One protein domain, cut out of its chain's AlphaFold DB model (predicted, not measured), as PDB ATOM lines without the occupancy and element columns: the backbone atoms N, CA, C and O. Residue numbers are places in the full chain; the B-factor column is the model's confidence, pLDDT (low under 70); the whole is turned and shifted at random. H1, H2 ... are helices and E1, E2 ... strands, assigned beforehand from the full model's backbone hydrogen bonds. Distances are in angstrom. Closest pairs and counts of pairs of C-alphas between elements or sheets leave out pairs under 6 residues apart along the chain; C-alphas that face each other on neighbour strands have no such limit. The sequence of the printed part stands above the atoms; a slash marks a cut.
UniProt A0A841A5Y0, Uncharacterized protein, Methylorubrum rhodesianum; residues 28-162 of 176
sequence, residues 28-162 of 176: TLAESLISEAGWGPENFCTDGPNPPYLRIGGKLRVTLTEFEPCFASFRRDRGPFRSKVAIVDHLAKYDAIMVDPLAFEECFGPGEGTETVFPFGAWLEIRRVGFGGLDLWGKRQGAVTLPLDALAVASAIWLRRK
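Overview. This is residues 28 to 162 of the 176 residues of an uncharacterized protein of Methylorubrum rhodesianum (UniProt A0A841A5Y0). Two sheets stand at the two ends of the longest axis, a strongly twisted one of five strands and a smaller one of three, with the short helices H2 and H4 between them near the middle. H1 runs along one side from E8 of the larger sheet to E3 of the smaller, and H3 packs on H4 at the edge of the whole. The printed part has 135 residues with four named helices and eight named strands, in the order H1 E1 E2 E3 H2 E4 H3 E5 E6 E7 H4 E8. The sheets run E7 E6 E5 E4 E8 and E1 E2 E3, both antiparallel, and the class is mixed, helices and strands. The whole is compact, with a radius of gyration of the C-alphas of 14.5 A and spans of 44 by 35 by 25 A.

Along the chain. H1, residues 29 to 37, begins at C-alpha 29 (-76.224, 70.217, 102.413) and is 10.7 A long from first to last C-alpha. E1, residues 55 to 60, measures 15.9 A and E2, residues 67 to 72, 13.8 A. E3 is residues 84 to 86, and H2, residues 87 to 91, follows it with no residue between. E4, residues 94 to 99, measures 14.0 A, and H3, residues 102 to 108, measures 9.9 A. E5, residues 124 to 130, begins at C-alpha 124 (-69.658, 59.746, 110.150) and measures 16.2 A. E6, residues 133 to 138, measures 15.7 A and E7, residues 142 to 146, 12.8 A. H4 is residues 148 to 152. E8, residues 157 to 161, measures 13.3 A and ends at C-alpha 161 (-76.215, 69.433, 113.924).

Arrangement. In the larger sheet E5, E6 and E7 form a meander, each strand the antiparallel neighbour of the one before. E5 and E6 are a hairpin, with N 127 and O 135 at 2.9 A, and so are E6 and E7, with N 136 and O 144 at 2.8 A. E5 and E4 meet only at a point, where C-alphas 125 and 96 face each other at 4.2 A. E4 and E8 are antiparallel at 158 degrees, with N 98 and O 158 at 2.9 A. E1, E2 and E3 are the second meander: N 57 and O 70 are 2.9 A apart in the hairpin E1 and E2, and N 71 and O 85 are 2.8 A apart in the hairpin E2 and E3. H2 is on both sheets, over E5 at a height of 7.2 A and over E2 at 9.8 A; its closest C-alphas to E5 are those of Val 88 and Val 129, 5.8 A. H4 is on both too, over E1 at a height of 7.8 A, and on the same face of that sheet as H2. H3 is on neither sheet and touches H4, with the C-alphas of Ala 103 and Ala 150 closest at 5.2 A. H1 only grazes the larger sheet, with residues 29 to 32, and the C-alphas of Leu 29 and Ile 157 are closest to each other in H1 and E8, at 5.5 A. H1, H2 and H3 have every O i to N i+4 pair within hydrogen-bond range; H4 has 0 of 1, and 2 of 2 O i to N i+3 pairs.

Size, cuts and confidence. The C-alphas farthest apart are those of Arg 78 and Arg 140, 46.7 A. The printed part has no cut. The links H1 to E1, E2 to E3 and H3 to E5 are long. The mean pLDDT of the printed part is 89.9, and residues 61 to 66 and 76 to 81 are under 70.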
ATOM      1  N   THR A  28     -80.256  68.339 104.492       97.69
ATOM      2  CA  THR A  28     -79.347  68.215 103.351       97.69
ATOM      3  C   THR A  28     -78.334  69.364 103.324       97.69
ATOM      4  O   THR A  28     -78.557  70.454 103.868       97.69
ATOM      5  N   LEU A  29     -77.204  69.159 102.647       97.69
ATOM      6  CA  LEU A  29     -76.224  70.217 102.413       97.69
ATOM      7  C   LEU A  29     -76.867  71.394 101.663       97.69
ATOM      8  O   LEU A  29     -76.614  72.548 102.005       97.69
ATOM      9  N   ALA A  30     -77.756  71.124 100.709       97.00
ATOM     10  CA  ALA A  30     -78.509  72.161 100.012       97.00
ATOM     11  C   ALA A  30     -79.362  73.016 100.966       97.00
ATOM     12  O   ALA A  30     -79.221  74.242 100.995       97.00
ATOM     13  N   GLU A  31     -80.191  72.379 101.796       96.56
ATOM     14  CA  GLU A  31     -81.048  73.065 102.771       96.56
ATOM     15  C   GLU A  31     -80.232  73.872 103.781       96.56
ATOM     16  O   GLU A  31     -80.610  74.991 104.134       96.56
ATOM     17  N   SER A  32     -79.082  73.348 104.212       96.19
ATOM     18  CA  SER A  32     -78.189  74.069 105.120       96.19
ATOM     19  C   SER A  32     -77.619  75.351 104.508       96.19
ATOM     20  O   SER A  32     -77.517  76.377 105.179       96.19
ATOM     21  N   LEU A  33     -77.257  75.326 103.224       95.00
ATOM     22  CA  LEU A  33     -76.736  76.500 102.527       95.00
ATOM     23  C   LEU A  33     -77.836  77.544 102.320       95.00
ATOM     24  O   LEU A  33     -77.588  78.739 102.486       95.00
ATOM     25  N   ILE A  34     -79.061  77.100 102.037       94.00
ATOM     26  CA  ILE A  34     -80.214  77.992 101.899       94.00
ATOM     27  C   ILE A  34     -80.538  78.660 103.237       94.00
ATOM     28  O   ILE A  34     -80.526  79.884 103.354       94.00
ATOM     29  N   SER A  35     -80.775  77.851 104.268       92.25
ATOM     30  CA  SER A  35     -81.258  78.335 105.563       92.25
ATOM     31  C   SER A  35     -80.199  79.080 106.378       92.25
ATOM     32  O   SER A  35     -80.551  79.962 107.160       92.25
ATOM     33  N   GLU A  36     -78.909  78.769 106.208       91.75
ATOM     34  CA  GLU A  36     -77.858  79.299 107.084       91.75
ATOM     35  C   GLU A  36     -76.793  80.145 106.380       91.75
ATOM     36  O   GLU A  36     -76.136  80.957 107.036       91.75
ATOM     37  N   ALA A  37     -76.575  79.956 105.077       87.94
ATOM     38  CA  ALA A  37     -75.636  80.769 104.301       87.94
ATOM     39  C   ALA A  37     -76.334  81.845 103.451       87.94
ATOM     40  O   ALA A  37     -75.651  82.671 102.837       87.94
ATOM     41  N   GLY A  38     -77.673  81.864 103.461       88.69
ATOM     42  CA  GLY A  38     -78.496  82.817 102.721       88.69
ATOM     43  C   GLY A  38     -78.473  82.582 101.213       88.69
ATOM     44  O   GLY A  38     -78.628  83.535 100.454       88.69
ATOM     45  N   TRP A  39     -78.205  81.347 100.776       91.00
ATOM     46  CA  TRP A  39     -78.305  80.983  99.363       91.00
ATOM     47  C   TRP A  39     -79.770  80.854  98.945       91.00
ATOM     48  O   TRP A  39     -80.607  80.371  99.702       91.00
ATOM     49  N   GLY A  40     -80.076  81.268  97.722       90.12
ATOM     50  CA  GLY A  40     -81.342  80.972  97.067       90.12
ATOM     51  C   GLY A  40     -81.228  79.754  96.142       90.12
ATOM     52  O   GLY A  40     -80.115  79.303  95.835       90.12
ATOM     53  N   PRO A  41     -82.355  79.207  95.652       90.38
ATOM     54  CA  PRO A  41     -82.360  78.132  94.656       90.38
ATOM     55  C   PRO A  41     -81.521  78.452  93.408       90.38
ATOM     56  O   PRO A  41     -80.903  77.567  92.822       90.38
ATOM     57  N   GLU A  42     -81.432  79.727  93.027       89.44
ATOM     58  CA  GLU A  42     -80.634  80.216  91.904       89.44
ATOM     59  C   GLU A  42     -79.123  80.020  92.073       89.44
ATOM     60  O   GLU A  42     -78.382  80.115  91.089       89.44
ATOM     61  N   ASN A  43     -78.643  79.760  93.294       91.62
ATOM     62  CA  ASN A  43     -77.227  79.515  93.529       91.62
ATOM     63  C   ASN A  43     -76.779  78.120  93.086       91.62
ATOM     64  O   ASN A  43     -75.571  77.918  92.901       91.62
ATOM     65  N   PHE A  44     -77.725  77.206  92.890       93.75
ATOM     66  CA  PHE A  44     -77.488  75.823  92.519       93.75
ATOM     67  C   PHE A  44     -77.728  75.593  91.026       93.75
ATOM     68  O   PHE A  44     -78.457  76.335  90.364       93.75
ATOM     69  N   CYS A  45     -77.108  74.549  90.485       93.75
ATOM     70  CA  CYS A  45     -77.512  74.006  89.196       93.75
ATOM     71  C   CYS A  45     -78.668  73.028  89.404       93.75
ATOM     72  O   CYS A  45     -78.660  72.237  90.350       93.75
ATOM     73  N   THR A  46     -79.645  73.086  88.509       94.44
ATOM     74  CA  THR A  46     -80.786  72.167  88.471       94.44
ATOM     75  C   THR A  46     -80.709  71.186  87.304       94.44
ATOM     76  O   THR A  46     -81.587  70.344  87.161       94.44
ATOM     77  N   ASP A  47     -79.678  71.301  86.465       91.38
ATOM     78  CA  ASP A  47     -79.495  70.457  85.291       91.38
ATOM     79  C   ASP A  47     -78.819  69.150  85.714       91.38
ATOM     80  O   ASP A  47     -77.633  69.136  86.044       91.38
ATOM     81  N   GLY A  48     -79.587  68.065  85.723       88.94
ATOM     82  CA  GLY A  48     -79.117  66.729  86.069       88.94
ATOM     83  C   GLY A  48     -80.232  65.867  86.662       88.94
ATOM     84  O   GLY A  48     -81.347  66.356  86.862       88.94
ATOM     85  N   PRO A  49     -79.964  64.577  86.904       91.00
ATOM     86  CA  PRO A  49     -80.963  63.656  87.434       91.00
ATOM     87  C   PRO A  49     -81.340  63.927  88.900       91.00
ATOM     88  O   PRO A  49     -82.488  63.682  89.262       91.00
ATOM     89  N   ASN A  50     -80.431  64.460  89.726       92.69
ATOM     90  CA  ASN A  50     -80.655  64.645  91.164       92.69
ATOM     91  C   ASN A  50     -80.195  66.022  91.678       92.69
ATOM     92  O   ASN A  50     -79.301  66.126  92.526       92.69
ATOM     93  N   PRO A  51     -80.826  67.109  91.211       93.75
ATOM     94  CA  PRO A  51     -80.552  68.441  91.733       93.75
ATOM     95  C   PRO A  51     -80.918  68.559  93.230       93.75
ATOM     96  O   PRO A  51     -81.748  67.793  93.726       93.75
ATOM     97  N   PRO A  52     -80.372  69.551  93.958       96.06
ATOM     98  CA  PRO A  52     -79.529  70.635  93.457       96.06
ATOM     99  C   PRO A  52     -78.026  70.335  93.520       96.06
ATOM    100  O   PRO A  52     -77.528  69.727  94.467       96.06
ATOM    101  N   TYR A  53     -77.289  70.872  92.548       94.62
ATOM    102  CA  TYR A  53     -75.831  70.770  92.489       94.62
ATOM    103  C   TYR A  53     -75.151  72.082  92.883       94.62
ATOM    104  O   TYR A  53     -75.614  73.170  92.525       94.62
ATOM    105  N   LEU A  54     -73.999  71.995  93.547       94.19
ATOM    106  CA  LEU A  54     -73.101  73.121  93.839       94.19
ATOM    107  C   LEU A  54     -71.720  72.921  93.198       94.19
ATOM    108  O   LEU A  54     -71.370  71.820  92.784       94.19
ATOM    109  N   ARG A  55     -70.919  73.987  93.090       93.25
ATOM    110  CA  ARG A  55     -69.526  73.865  92.634       93.25
ATOM    111  C   ARG A  55     -68.602  73.792  93.832       93.25
ATOM    112  O   ARG A  55     -68.753  74.558  94.782       93.25
ATOM    113  N   ILE A  56     -67.582  72.953  93.740       91.50
ATOM    114  CA  ILE A  56     -66.435  73.024  94.639       91.50
ATOM    115  C   ILE A  56     -65.425  73.986  94.023       91.50
ATOM    116  O   ILE A  56     -65.039  73.869  92.861       91.50
ATOM    117  N   GLY A  57     -65.041  74.996  94.788       84.62
ATOM    118  CA  GLY A  57     -64.004  75.941  94.404       84.62
ATOM    119  C   GLY A  57     -63.058  76.184  95.565       84.62
ATOM    120  O   GLY A  57     -63.032  75.437  96.542       84.62
ATOM    121  N   GLY A  58     -62.324  77.288  95.497       80.31
ATOM    122  CA  GLY A  58     -61.662  77.796  96.687       80.31
ATOM    123  C   GLY A  58     -61.770  79.300  96.848       80.31
ATOM    124  O   GLY A  58     -62.121  80.062  95.929       80.31
ATOM    125  N   LYS A  59     -61.524  79.707  98.085       72.81
ATOM    126  CA  LYS A  59     -61.708  81.052  98.606       72.81
ATOM    127  C   LYS A  59     -60.382  81.508  99.203       72.81
ATOM    128  O   LYS A  59     -59.764  80.786  99.976       72.81
ATOM    129  N   LEU A  60     -59.942  82.699  98.805       70.19
ATOM    130  CA  LEU A  60     -58.804  83.358  99.438       70.19
ATOM    131  C   LEU A  60     -59.260  83.910 100.787       70.19
ATOM    132  O   LEU A  60     -60.324  84.531 100.878       70.19
ATOM    133  N   ARG A  61     -58.459  83.687 101.821       62.38
ATOM    134  CA  ARG A  61     -58.635  84.335 103.117       62.38
ATOM    135  C   ARG A  61     -58.149  85.782 103.056       62.38
ATOM    136  O   ARG A  61     -57.501  86.207 102.102       62.38
ATOM    137  N   VAL A  62     -58.486  86.548 104.096       58.81
ATOM    138  CA  VAL A  62     -58.101  87.966 104.251       58.81
ATOM    139  C   VAL A  62     -56.581  88.141 104.156       58.81
ATOM    140  O   VAL A  62     -56.096  89.122 103.599       58.81
ATOM    141  N   THR A  63     -55.819  87.150 104.616       54.66
ATOM    142  CA  THR A  63     -54.414  86.977 104.259       54.66
ATOM    143  C   THR A  63     -54.341  86.356 102.863       54.66
ATOM    144  O   THR A  63     -54.632  85.171 102.702       54.66
ATOM    145  N   LEU A  64     -53.929  87.141 101.858       55.84
ATOM    146  CA  LEU A  64     -53.802  86.751 100.436       55.84
ATOM    147  C   LEU A  64     -52.933  85.497 100.169       55.84
ATOM    148  O   LEU A  64     -52.787  85.079  99.024       55.84
ATOM    149  N   THR A  65     -52.342  84.912 101.209       56.34
ATOM    150  CA  THR A  65     -51.492  83.720 101.198       56.34
ATOM    151  C   THR A  65     -52.219  82.431 101.583       56.34
ATOM    152  O   THR A  65     -51.683  81.354 101.339       56.34
ATOM    153  N   GLU A  66     -53.412  82.504 102.182       62.53
ATOM    154  CA  GLU A  66     -54.153  81.316 102.613       62.53
ATOM    155  C   GLU A  66     -55.376  81.086 101.720       62.53
ATOM    156  O   GLU A  66     -56.233  81.956 101.550       62.53
ATOM    157  N   PHE A  67     -55.453  79.891 101.143       78.56
ATOM    158  CA  PHE A  67     -56.557  79.427 100.309       78.56
ATOM    159  C   PHE A  67     -57.277  78.305 101.059       78.56
ATOM    160  O   PHE A  67     -56.620  77.450 101.649       78.56
ATOM    161  N   GLU A  68     -58.608  78.281 101.026       85.31
ATOM    162  CA  GLU A  68     -59.413  77.205 101.621       85.31
ATOM    163  C   GLU A  68     -60.485  76.704 100.638       85.31
ATOM    164  O   GLU A  68     -60.948  77.479  99.788       85.31
ATOM    165  N   PRO A  69     -60.892  75.423 100.719       91.00
ATOM    166  CA  PRO A  69     -61.968  74.914  99.883       91.00
ATOM    167  C   PRO A  69     -63.296  75.587 100.252       91.00
ATOM    168  O   PRO A  69     -63.605  75.832 101.424       91.00
ATOM    169  N   CYS A  70     -64.096  75.906  99.236       92.94
ATOM    170  CA  CYS A  70     -65.379  76.579  99.404       92.94
ATOM    171  C   CYS A  70     -66.467  75.953  98.528       92.94
ATOM    172  O   CYS A  70     -66.207  75.573  97.385       92.94
ATOM    173  N   PHE A  71     -67.702  75.964  99.018       94.19
ATOM    174  CA  PHE A  71     -68.877  75.848  98.164       94.19
ATOM    175  C   PHE A  71     -69.004  77.132  97.349       94.19
ATOM    176  O   PHE A  71     -68.946  78.237  97.894       94.19
ATOM    177  N   ALA A  72     -69.142  76.994  96.041       91.81
ATOM    178  CA  ALA A  72     -69.277  78.092  95.105       91.81
ATOM    179  C   ALA A  72     -70.593  77.966  94.338       91.81
ATOM    180  O   ALA A  72     -70.991  76.881  93.911       91.81
ATOM    181  N   SER A  73     -71.251  79.104  94.144       88.88
ATOM    182  CA  SER A  73     -72.473  79.168  93.356       88.88
ATOM    183  C   SER A  73     -72.206  78.815  91.886       88.88
ATOM    184  O   SER A  73     -71.160  79.154  91.322       88.88
ATOM    185  N   PHE A  74     -73.170  78.150  91.243       86.19
ATOM    186  CA  PHE A  74     -73.121  77.862  89.808       86.19
ATOM    187  C   PHE A  74     -73.292  79.106  88.941       86.19
ATOM    188  O   PHE A  74     -72.686  79.204  87.870       86.19
ATOM    189  N   ARG A  75     -74.070  80.082  89.413       79.44
ATOM    190  CA  ARG A  75     -74.234  81.361  88.732       79.44
ATOM    191  C   ARG A  75     -73.127  82.307  89.183       79.44
ATOM    192  O   ARG A  75     -72.972  82.600  90.366       79.44
ATOM    193  N   ARG A  76     -72.323  82.783  88.225       66.31
ATOM    194  CA  ARG A  76     -71.408  83.903  88.474       66.31
ATOM    195  C   ARG A  76     -72.247  85.149  88.686       66.31
ATOM    196  O   ARG A  76     -73.061  85.499  87.834       66.31
ATOM    197  N   ASP A  77     -72.040  85.776  89.830       56.59
ATOM    198  CA  ASP A  77     -72.899  86.852  90.274       56.59
ATOM    199  C   ASP A  77     -72.788  88.093  89.379       56.59
ATOM    200  O   ASP A  77     -71.694  88.511  88.992       56.59
ATOM    201  N   ARG A  78     -73.947  88.687  89.076       53.66
ATOM    202  CA  ARG A  78     -74.086  90.101  88.695       53.66
ATOM    203  C   ARG A  78     -74.709  90.920  89.847       53.66
ATOM    204  O   ARG A  78     -75.066  92.072  89.623       53.66
ATOM    205  N   GLY A  79     -74.847  90.353  91.052       55.62
ATOM    206  CA  GLY A  79     -75.462  90.984  92.224       55.62
ATOM    207  C   GLY A  79     -74.672  90.813  93.537       55.62
ATOM    208  O   GLY A  79     -73.536  90.341  93.523       55.62
ATOM    209  N   PRO A  80     -75.245  91.248  94.678       57.19
ATOM    210  CA  PRO A  80     -74.588  91.278  95.990       57.19
ATOM    211  C   PRO A  80     -74.625  89.940  96.764       57.19
ATOM    212  O   PRO A  80     -74.441  89.947  97.984       57.19
ATOM    213  N   PHE A  81     -74.890  88.796  96.123       59.75
ATOM    214  CA  PHE A  81     -75.089  87.533  96.840       59.75
ATOM    215  C   PHE A  81     -73.755  86.902  97.277       59.75
ATOM    216  O   PHE A  81     -72.686  87.102  96.689       59.75
ATOM    217  N   ARG A  82     -73.792  86.113  98.362       72.12
ATOM    218  CA  ARG A  82     -72.619  85.367  98.849       72.12
ATOM    219  C   ARG A  82     -72.310  84.204  97.908       72.12
ATOM    220  O   ARG A  82     -72.629  83.059  98.193       72.12
ATOM    221  N   SER A  83     -71.617  84.484  96.811       83.38
ATOM    222  CA  SER A  83     -71.255  83.485  95.794       83.38
ATOM    223  C   SER A  83     -70.305  82.373  96.272       83.38
ATOM    224  O   SER A  83     -70.123  81.386  95.557       83.38
ATOM    225  N   LYS A  84     -69.692  82.513  97.459       90.19
ATOM    226  CA  LYS A  84     -68.791  81.519  98.061       90.19
ATOM    227  C   LYS A  84     -69.018  81.364  99.564       90.19
ATOM    228  O   LYS A  84     -69.055  82.355 100.293       90.19
ATOM    229  N   VAL A  85     -69.044  80.118 100.028       91.69
ATOM    230  CA  VAL A  85     -69.160  79.726 101.440       91.69
ATOM    231  C   VAL A  85     -67.991  78.806 101.779       91.69
ATOM    232  O   VAL A  85     -67.772  77.814 101.094       91.69
ATOM    233  N   ALA A  86     -67.203  79.142 102.800       92.19
ATOM    234  CA  ALA A  86     -66.077  78.303 103.212       92.19
ATOM    235  C   ALA A  86     -66.592  76.960 103.746       92.19
ATOM    236  O   ALA A  86     -67.484  76.947 104.595       92.19
ATOM    237  N   ILE A  87     -66.040  75.841 103.259       95.06
ATOM    238  CA  ILE A  87     -66.499  74.505 103.682       95.06
ATOM    239  C   ILE A  87     -66.211  74.307 105.171       95.06
ATOM    240  O   ILE A  87     -67.075  73.843 105.905       95.06
ATOM    241  N   VAL A  88     -65.020  74.719 105.621       93.50
ATOM    242  CA  VAL A  88     -64.586  74.624 107.023       93.50
ATOM    243  C   VAL A  88     -65.586  75.317 107.951       93.50
ATOM    244  O   VAL A  88     -66.110  74.690 108.868       93.50
ATOM    245  N   ASP A  89     -65.887  76.590 107.683       92.50
ATOM    246  CA  ASP A  89     -66.762  77.400 108.538       92.50
ATOM    247  C   ASP A  89     -68.201  76.878 108.547       92.50
ATOM    248  O   ASP A  89     -68.873  76.900 109.578       92.50
ATOM    249  N   HIS A  90     -68.691  76.419 107.392       94.75
ATOM    250  CA  HIS A  90     -70.052  75.908 107.286       94.75
ATOM    251  C   HIS A  90     -70.204  74.574 108.012       94.75
ATOM    252  O   HIS A  90     -71.125  74.409 108.812       94.75
ATOM    253  N   LEU A  91     -69.269  73.647 107.792       95.94
ATOM    254  CA  LEU A  91     -69.318  72.318 108.394       95.94
ATOM    255  C   LEU A  91     -69.011  72.313 109.894       95.94
ATOM    256  O   LEU A  91     -69.445  71.400 110.585       95.94
ATOM    257  N   ALA A  92     -68.362  73.350 110.435       94.44
ATOM    258  CA  ALA A  92     -68.096  73.479 111.872       94.44
ATOM    259  C   ALA A  92     -69.362  73.495 112.758       94.44
ATOM    260  O   ALA A  92     -69.278  73.288 113.971       94.44
ATOM    261  N   LYS A  93     -70.538  73.742 112.170       94.12
ATOM    262  CA  LYS A  93     -71.842  73.730 112.853       94.12
ATOM    263  C   LYS A  93     -72.426  72.319 113.027       94.12
ATOM    264  O   LYS A  93     -73.400  72.139 113.763       94.12
ATOM    265  N   TYR A  94     -71.847  71.334 112.349       95.62
ATOM    266  CA  TYR A  94     -72.337  69.963 112.267       95.62
ATOM    267  C   TYR A  94     -71.341  69.012 112.931       95.62
ATOM    268  O   TYR A  94     -70.134  69.256 112.928       95.62
ATOM    269  N   ASP A  95     -71.847  67.949 113.552       94.44
ATOM    270  CA  ASP A  95     -71.007  66.924 114.181       94.44
ATOM    271  C   ASP A  95     -70.755  65.739 113.247       94.44
ATOM    272  O   ASP A  95     -69.689  65.125 113.298       94.44
ATOM    273  N   ALA A  96     -71.723  65.440 112.381       96.44
ATOM    274  CA  ALA A  96     -71.690  64.293 111.500       96.44
ATOM    275  C   ALA A  96     -72.255  64.592 110.108       96.44
ATOM    276  O   ALA A  96     -73.112  65.459 109.915       96.44
ATOM    277  N   ILE A  97     -71.774  63.809 109.151       98.19
ATOM    278  CA  ILE A  97     -72.189  63.792 107.754       98.19
ATOM    279  C   ILE A  97     -72.608  62.371 107.377       98.19
ATOM    280  O   ILE A  97     -72.025  61.396 107.852       98.19
ATOM    281  N   MET A  98     -73.617  62.255 106.527       98.19
ATOM    282  CA  MET A  98     -74.014  61.010 105.886       98.19
ATOM    283  C   MET A  98     -74.077  61.248 104.381       98.19
ATOM    284  O   MET A  98     -74.538  62.295 103.926       98.19
ATOM    285  N   VAL A  99     -73.579  60.279 103.618       98.31
ATOM    286  CA  VAL A  99     -73.450  60.366 102.161       98.31
ATOM    287  C   VAL A  99     -74.314  59.281 101.540       98.31
ATOM    288  O   VAL A  99     -74.189  58.108 101.907       98.31
ATOM    289  N   ASP A 100     -75.198  59.677 100.632       97.94
ATOM    290  CA  ASP A 100     -75.945  58.758  99.778       97.94
ATOM    291  C   ASP A 100     -75.027  58.239  98.651       97.94
ATOM    292  O   ASP A 100     -74.232  59.026  98.118       97.94
ATOM    293  N   PRO A 101     -75.089  56.941  98.283       97.44
ATOM    294  CA  PRO A 101     -74.256  56.374  97.213       97.44
ATOM    295  C   PRO A 101     -74.355  57.140  95.890       97.44
ATOM    296  O   PRO A 101     -73.373  57.217  95.148       97.44
ATOM    297  N   LEU A 102     -75.496  57.775  95.629       96.19
ATOM    298  CA  LEU A 102     -75.726  58.584  94.444       96.19
ATOM    299  C   LEU A 102     -74.691  59.705  94.264       96.19
ATOM    300  O   LEU A 102     -74.302  60.005  93.136       96.19
ATOM    301  N   ALA A 103     -74.206  60.300  95.360       96.75
ATOM    302  CA  ALA A 103     -73.187  61.349  95.293       96.75
ATOM    303  C   ALA A 103     -71.914  60.864  94.581       96.75
ATOM    304  O   ALA A 103     -71.265  61.627  93.871       96.75
ATOM    305  N   PHE A 104     -71.562  59.589  94.758       97.31
ATOM    306  CA  PHE A 104     -70.397  58.996  94.112       97.31
ATOM    307  C   PHE A 104     -70.708  58.545  92.692       97.31
ATOM    308  O   PHE A 104     -69.895  58.780  91.801       97.31
ATOM    309  N   GLU A 105     -71.877  57.948  92.460       96.25
ATOM    310  CA  GLU A 105     -72.252  57.498  91.118       96.25
ATOM    311  C   GLU A 105     -72.305  58.651  90.110       96.25
ATOM    312  O   GLU A 105     -71.861  58.502  88.971       96.25
ATOM    313  N   GLU A 106     -72.784  59.821  90.533       94.94
ATOM    314  CA  GLU A 106     -72.823  61.003  89.671       94.94
ATOM    315  C   GLU A 106     -71.456  61.652  89.447       94.94
ATOM    316  O   GLU A 106     -71.179  62.135  88.348       94.94
ATOM    317  N   CYS A 107     -70.597  61.682  90.467       93.81
ATOM    318  CA  CYS A 107     -69.301  62.352  90.371       93.81
ATOM    319  C   CYS A 107     -68.208  61.483  89.742       93.81
ATOM    320  O   CYS A 107     -67.328  62.008  89.059       93.81
ATOM    321  N   PHE A 108     -68.242  60.172  89.979       94.56
ATOM    322  CA  PHE A 108     -67.151  59.253  89.642       94.56
ATOM    323  C   PHE A 108     -67.574  58.148  88.668       94.56
ATOM    324  O   PHE A 108     -66.716  57.549  88.023       94.56
ATOM    325  N   GLY A 109     -68.880  57.947  88.478       94.25
ATOM    326  CA  GLY A 109     -69.446  57.048  87.479       94.25
ATOM    327  C   GLY A 109     -70.194  55.847  88.070       94.25
ATOM    328  O   GLY A 109     -70.158  55.595  89.275       94.25
ATOM    329  N   PRO A 110     -70.895  55.076  87.218       93.06
ATOM    330  CA  PRO A 110     -71.716  53.953  87.666       93.06
ATOM    331  C   PRO A 110     -70.897  52.889  88.409       93.06
ATOM    332  O   PRO A 110     -69.857  52.456  87.915       93.06
ATOM    333  N   GLY A 111     -71.399  52.418  89.554       91.88
ATOM    334  CA  GLY A 111     -70.744  51.381  90.366       91.88
ATOM    335  C   GLY A 111     -69.807  51.904  91.460       91.88
ATOM    336  O   GLY A 111     -69.351  51.119  92.290       91.88
ATOM    337  N   GLU A 112     -69.571  53.215  91.524       94.69
ATOM    338  CA  GLU A 112     -68.785  53.845  92.597       94.69
ATOM    339  C   GLU A 112     -69.587  54.000  93.907       94.69
ATOM    340  O   GLU A 112     -69.017  54.171  94.983       94.69
ATOM    341  N   GLY A 113     -70.917  53.862  93.853       91.25
ATOM    342  CA  GLY A 113     -71.837  53.908  94.998       91.25
ATOM    343  C   GLY A 113     -71.897  52.625  95.838       91.25
ATOM    344  O   GLY A 113     -72.967  52.241  96.303       91.25
ATOM    345  N   THR A 114     -70.781  51.912  96.013       91.19
ATOM    346  CA  THR A 114     -70.740  50.626  96.736       91.19
ATOM    347  C   THR A 114     -70.072  50.734  98.107       91.19
ATOM    348  O   THR A 114     -69.137  51.507  98.303       91.19
ATOM    349  N   GLU A 115     -70.488  49.898  99.064       86.81
ATOM    350  CA  GLU A 115     -69.938  49.914 100.434       86.81
ATOM    351  C   GLU A 115     -68.425  49.631 100.503       86.81
ATOM    352  O   GLU A 115     -67.771  49.973 101.488       86.81
ATOM    353  N   THR A 116     -67.850  49.021  99.461       89.38
ATOM    354  CA  THR A 116     -66.401  48.813  99.341       89.38
ATOM    355  C   THR A 116     -65.623  50.093  99.050       89.38
ATOM    356  O   THR A 116     -64.435  50.153  99.361       89.38
ATOM    357  N   VAL A 117     -66.267  51.096  98.447       92.50
ATOM    358  CA  VAL A 117     -65.658  52.387  98.095       92.50
ATOM    359  C   VAL A 117     -65.776  53.363  99.260       92.50
ATOM    360  O   VAL A 117     -64.798  54.002  99.649       92.50
ATOM    361  N   PHE A 118     -66.969  53.464  99.843       96.62
ATOM    362  CA  PHE A 118     -67.245  54.371 100.948       96.62
ATOM    363  C   PHE A 118     -68.403  53.832 101.803       96.62
ATOM    364  O   PHE A 118     -69.316  53.197 101.275       96.62
ATOM    365  N   PRO A 119     -68.417  54.070 103.126       96.25
ATOM    366  CA  PRO A 119     -69.509  53.616 103.982       96.25
ATOM    367  C   PRO A 119     -70.749  54.516 103.865       96.25
ATOM    368  O   PRO A 119     -71.041  55.333 104.742       96.25
ATOM    369  N   PHE A 120     -71.479  54.361 102.766       96.94
ATOM    370  CA  PHE A 120     -72.708  55.097 102.493       96.94
ATOM    371  C   PHE A 120     -73.817  54.812 103.516       96.94
ATOM    372  O   PHE A 120     -73.846  53.762 104.158       96.94
ATOM    373  N   GLY A 121     -74.720  55.778 103.711       95.69
ATOM    374  CA  GLY A 121     -75.838  55.665 104.660       95.69
ATOM    375  C   GLY A 121     -75.440  55.619 106.145       95.69
ATOM    376  O   GLY A 121     -76.304  55.540 107.020       95.69
ATOM    377  N   ALA A 122     -74.144  55.687 106.463       96.38
ATOM    378  CA  ALA A 122     -73.651  55.794 107.828       96.38
ATOM    379  C   ALA A 122     -73.436  57.262 108.224       96.38
ATOM    380  O   ALA A 122     -72.917  58.063 107.450       96.38
ATOM    381  N   TRP A 123     -73.774  57.596 109.471       97.06
ATOM    382  CA  TRP A 123     -73.377  58.861 110.085       97.06
ATOM    383  C   TRP A 123     -71.911  58.800 110.508       97.06
ATOM    384  O   TRP A 123     -71.540  57.993 111.365       97.06
ATOM    385  N   LEU A 124     -71.094  59.668 109.922       97.75
ATOM    386  CA  LEU A 124     -69.658  59.746 110.150       97.75
ATOM    387  C   LEU A 124     -69.313  61.088 110.785       97.75
ATOM    388  O   LEU A 124     -69.738  62.136 110.307       97.75
ATOM    389  N   GLU A 125     -68.532  61.063 111.856       97.62
ATOM    390  CA  GLU A 125     -68.109  62.267 112.563       97.62
ATOM    391  C   GLU A 125     -67.122  63.072 111.718       97.62
ATOM    392  O   GLU A 125     -66.145  62.520 111.206       97.62
ATOM    393  N   ILE A 126     -67.338  64.382 111.617       96.88
ATOM    394  CA  ILE A 126     -66.463  65.281 110.862       96.88
ATOM    395  C   ILE A 126     -65.231  65.599 111.714       96.88
ATOM    396  O   ILE A 126     -65.338  66.206 112.780       96.88
ATOM    397  N   ARG A 127     -64.038  65.192 111.262       96.12
ATOM    398  CA  ARG A 127     -62.780  65.403 112.002       96.12
ATOM    399  C   ARG A 127     -61.966  66.559 111.455       96.12
ATOM    400  O   ARG A 127     -61.443  67.359 112.229       96.12
ATOM    401  N   ARG A 128     -61.848  66.650 110.131       93.75
ATOM    402  CA  ARG A 128     -61.067  67.697 109.468       93.75
ATOM    403  C   ARG A 128     -61.612  67.969 108.075       93.75
ATOM    404  O   ARG A 128     -62.075  67.065 107.395       93.75
ATOM    405  N   VAL A 129     -61.489  69.218 107.643       91.31
ATOM    406  CA  VAL A 129     -61.730  69.642 106.263       91.31
ATOM    407  C   VAL A 129     -60.396  70.097 105.672       91.31
ATOM    408  O   VAL A 129     -59.688  70.901 106.283       91.31
ATOM    409  N   GLY A 130     -60.040  69.595 104.491       87.19
ATOM    410  CA  GLY A 130     -58.841  69.999 103.761       87.19
ATOM    411  C   GLY A 130     -59.012  69.883 102.248       87.19
ATOM    412  O   GLY A 130     -60.053  69.463 101.754       87.19
ATOM    413  N   PHE A 131     -57.973  70.247 101.493       84.62
ATOM    414  CA  PHE A 131     -57.992  70.145 100.026       84.62
ATOM    415  C   PHE A 131     -58.036  68.706  99.508       84.62
ATOM    416  O   PHE A 131     -58.528  68.481  98.410       84.62
ATOM    417  N   GLY A 132     -57.539  67.747 100.292       85.19
ATOM    418  CA  GLY A 132     -57.620  66.325  99.960       85.19
ATOM    419  C   GLY A 132     -58.992  65.696 100.218       85.19
ATOM    420  O   GLY A 132     -59.185  64.543  99.850       85.19
ATOM    421  N   GLY A 133     -59.928  66.418 100.845       93.00
ATOM    422  CA  GLY A 133     -61.220  65.879 101.267       93.00
ATOM    423  C   GLY A 133     -61.573  66.206 102.716       93.00
ATOM    424  O   GLY A 133     -60.925  67.024 103.381       93.00
ATOM    425  N   LEU A 134     -62.630  65.560 103.194       96.75
ATOM    426  CA  LEU A 134     -63.038  65.565 104.592       96.75
ATOM    427  C   LEU A 134     -62.530  64.288 105.248       96.75
ATOM    428  O   LEU A 134     -62.875  63.197 104.802       96.75
ATOM    429  N   ASP A 135     -61.773  64.427 106.330       97.38
ATOM    430  CA  ASP A 135     -61.438  63.294 107.184       97.38
ATOM    431  C   ASP A 135     -62.620  63.036 108.114       97.38
ATOM    432  O   ASP A 135     -63.044  63.920 108.873       97.38
ATOM    433  N   LEU A 136     -63.146  61.821 108.048       97.94
ATOM    434  CA  LEU A 136     -64.338  61.386 108.751       97.94
ATOM    435  C   LEU A 136     -64.041  60.157 109.607       97.94
ATOM    436  O   LEU A 136     -63.115  59.390 109.338       97.94
ATOM    437  N   TRP A 137     -64.849  59.952 110.643       97.75
ATOM    438  CA  TRP A 137     -64.723  58.798 111.524       97.75
ATOM    439  C   TRP A 137     -66.070  58.123 111.773       97.75
ATOM    440  O   TRP A 137     -67.000  58.740 112.287       97.75
ATOM    441  N   GLY A 138     -66.162  56.831 111.462       95.44
ATOM    442  CA  GLY A 138     -67.298  55.988 111.823       95.44
ATOM    443  C   GLY A 138     -66.930  55.009 112.934       95.44
ATOM    444  O   GLY A 138     -65.885  54.367 112.889       95.44
ATOM    445  N   LYS A 139     -67.808  54.814 113.926       91.44
ATOM    446  CA  LYS A 139     -67.553  53.873 115.038       91.44
ATOM    447  C   LYS A 139     -67.320  52.430 114.565       91.44
ATOM    448  O   LYS A 139     -66.574  51.700 115.209       91.44
ATOM    449  N   ARG A 140     -67.987  52.009 113.483       93.12
ATOM    450  CA  ARG A 140     -67.839  50.663 112.896       93.12
ATOM    451  C   ARG A 140     -66.876  50.645 111.707       93.12
ATOM    452  O   ARG A 140     -66.306  49.604 111.417       93.12
ATOM    453  N   GLN A 141     -66.726  51.781 111.036       94.50
ATOM    454  CA  GLN A 141     -66.024  51.932 109.764       94.50
ATOM    455  C   GLN A 141     -64.561  52.351 109.935       94.50
ATOM    456  O   GLN A 141     -63.740  52.092 109.064       94.50
ATOM    457  N   GLY A 142     -64.227  52.994 111.056       95.62
ATOM    458  CA  GLY A 142     -62.929  53.619 111.265       95.62
ATOM    459  C   GLY A 142     -62.796  54.951 110.528       95.62
ATOM    460  O   GLY A 142     -63.786  55.649 110.288       95.62
ATOM    461  N   ALA A 143     -61.553  55.320 110.219       96.69
ATOM    462  CA  ALA A 143     -61.228  56.557 109.522       96.69
ATOM    463  C   ALA A 143     -61.465  56.392 108.020       96.69
ATOM    464  O   ALA A 143     -60.973  55.437 107.422       96.69
ATOM    465  N   VAL A 144     -62.175  57.342 107.419       97.06
ATOM    466  CA  VAL A 144     -62.414  57.395 105.974       97.06
ATOM    467  C   VAL A 144     -62.273  58.828 105.482       97.06
ATOM    468  O   VAL A 144     -62.517  59.770 106.234       97.06
ATOM    469  N   THR A 145     -61.898  59.000 104.219       97.19
ATOM    470  CA  THR A 145     -61.797  60.323 103.597       97.19
ATOM    471  C   THR A 145     -62.877  60.463 102.533       97.19
ATOM    472  O   THR A 145     -62.958  59.644 101.623       97.19
ATOM    473  N   LEU A 146     -63.705  61.501 102.650       97.56
ATOM    474  CA  LEU A 146     -64.701  61.867 101.645       97.56
ATOM    475  C   LEU A 146     -64.084  62.876 100.660       97.56
ATOM    476  O   LEU A 146     -63.713  63.974 101.092       97.56
ATOM    477  N   PRO A 147     -63.978  62.556  99.357       96.31
ATOM    478  CA  PRO A 147     -63.525  63.510  98.348       96.31
ATOM    479  C   PRO A 147     -64.431  64.742  98.288       96.31
ATOM    480  O   PRO A 147     -65.650  64.630  98.414       96.31
ATOM    481  N   LEU A 148     -63.850  65.922  98.053       95.50
ATOM    482  CA  LEU A 148     -64.632  67.163  97.997       95.50
ATOM    483  C   LEU A 148     -65.663  67.154  96.867       95.50
ATOM    484  O   LEU A 148     -66.750  67.692  97.052       95.50
ATOM    485  N   ASP A 149     -65.341  66.535  95.730       95.06
ATOM    486  CA  ASP A 149     -66.213  66.524  94.553       95.06
ATOM    487  C   ASP A 149     -67.562  65.857  94.834       95.06
ATOM    488  O   ASP A 149     -68.577  66.340  94.345       95.06
ATOM    489  N   ALA A 150     -67.612  64.848  95.712       96.06
ATOM    490  CA  ALA A 150     -68.867  64.209  96.116       96.06
ATOM    491  C   ALA A 150     -69.839  65.193  96.796       96.06
ATOM    492  O   ALA A 150     -71.054  65.023  96.728       96.06
ATOM    493  N   LEU A 151     -69.330  66.268  97.415       97.12
ATOM    494  CA  LEU A 151     -70.168  67.316  98.008       97.12
ATOM    495  C   LEU A 151     -70.894  68.171  96.956       97.12
ATOM    496  O   LEU A 151     -71.757  68.971  97.318       97.12
ATOM    497  N   ALA A 152     -70.551  68.037  95.670       96.19
ATOM    498  CA  ALA A 152     -71.204  68.756  94.582       96.19
ATOM    499  C   ALA A 152     -72.680  68.366  94.424       96.19
ATOM    500  O   ALA A 152     -73.485  69.217  94.047       96.19
ATOM    501  N   VAL A 153     -73.046  67.122  94.749       96.94
ATOM    502  CA  VAL A 153     -74.429  66.617  94.716       96.94
ATOM    503  C   VAL A 153     -75.107  66.937  96.051       96.94
ATOM    504  O   VAL A 153     -75.242  66.095  96.934       96.94
ATOM    505  N   ALA A 154     -75.482  68.200  96.249       96.69
ATOM    506  CA  ALA A 154     -75.861  68.724  97.563       96.69
ATOM    507  C   ALA A 154     -77.164  68.127  98.139       96.69
ATOM    508  O   ALA A 154     -77.380  68.204  99.349       96.69
ATOM    509  N   SER A 155     -78.011  67.533  97.294       96.62
ATOM    510  CA  SER A 155     -79.181  66.716  97.665       96.62
ATOM    511  C   SER A 155     -78.807  65.400  98.353       96.62
ATOM    512  O   SER A 155     -79.541  64.923  99.213       96.62
ATOM    513  N   ALA A 156     -77.671  64.813  97.976       97.81
ATOM    514  CA  ALA A 156     -77.225  63.484  98.394       97.81
ATOM    515  C   ALA A 156     -76.361  63.510  99.668       97.81
ATOM    516  O   ALA A 156     -75.887  62.475 100.142       97.81
ATOM    517  N   ILE A 157     -76.144  64.697 100.235       98.38
ATOM    518  CA  ILE A 157     -75.330  64.900 101.430       98.38
ATOM    519  C   ILE A 157     -76.223  65.356 102.568       98.38
ATOM    520  O   ILE A 157     -76.872  66.393 102.471       98.38
ATOM    521  N   TRP A 158     -76.189  64.620 103.671       98.31
ATOM    522  CA  TRP A 158     -76.962  64.902 104.870       98.31
ATOM    523  C   TRP A 158     -76.046  65.319 106.012       98.31
ATOM    524  O   TRP A 158     -74.968  64.761 106.209       98.31
ATOM    525  N   LEU A 159     -76.491  66.298 106.788       98.06
ATOM    526  CA  LEU A 159     -75.751  66.916 107.873       98.06
ATOM    527  C   LEU A 159     -76.558  66.823 109.159       98.06
ATOM    528  O   LEU A 159     -77.752  67.132 109.188       98.06
ATOM    529  N   ARG A 160     -75.885  66.444 110.243       95.88
ATOM    530  CA  ARG A 160     -76.464  66.435 111.584       95.88
ATOM    531  C   ARG A 160     -75.826  67.523 112.430       95.88
ATOM    532  O   ARG A 160     -74.609  67.703 112.436       95.88
ATOM    533  N   ARG A 161     -76.668  68.313 113.095       91.88
ATOM    534  CA  ARG A 161     -76.215  69.433 113.924       91.88
ATOM    535  C   ARG A 161     -75.495  68.930 115.164       91.88
ATOM    536  O   ARG A 161     -75.894  67.942 115.768       91.88
ATOM    537  N   LYS A 162     -74.487  69.690 115.587       84.94
ATOM    538  CA  LYS A 162     -73.839  69.477 116.876       84.94
ATOM    539  C   LYS A 162     -74.820  69.794 118.006       84.94
ATOM    540  O   LYS A 162     -75.374  70.897 118.051       84.94
TER     541      LYS A 162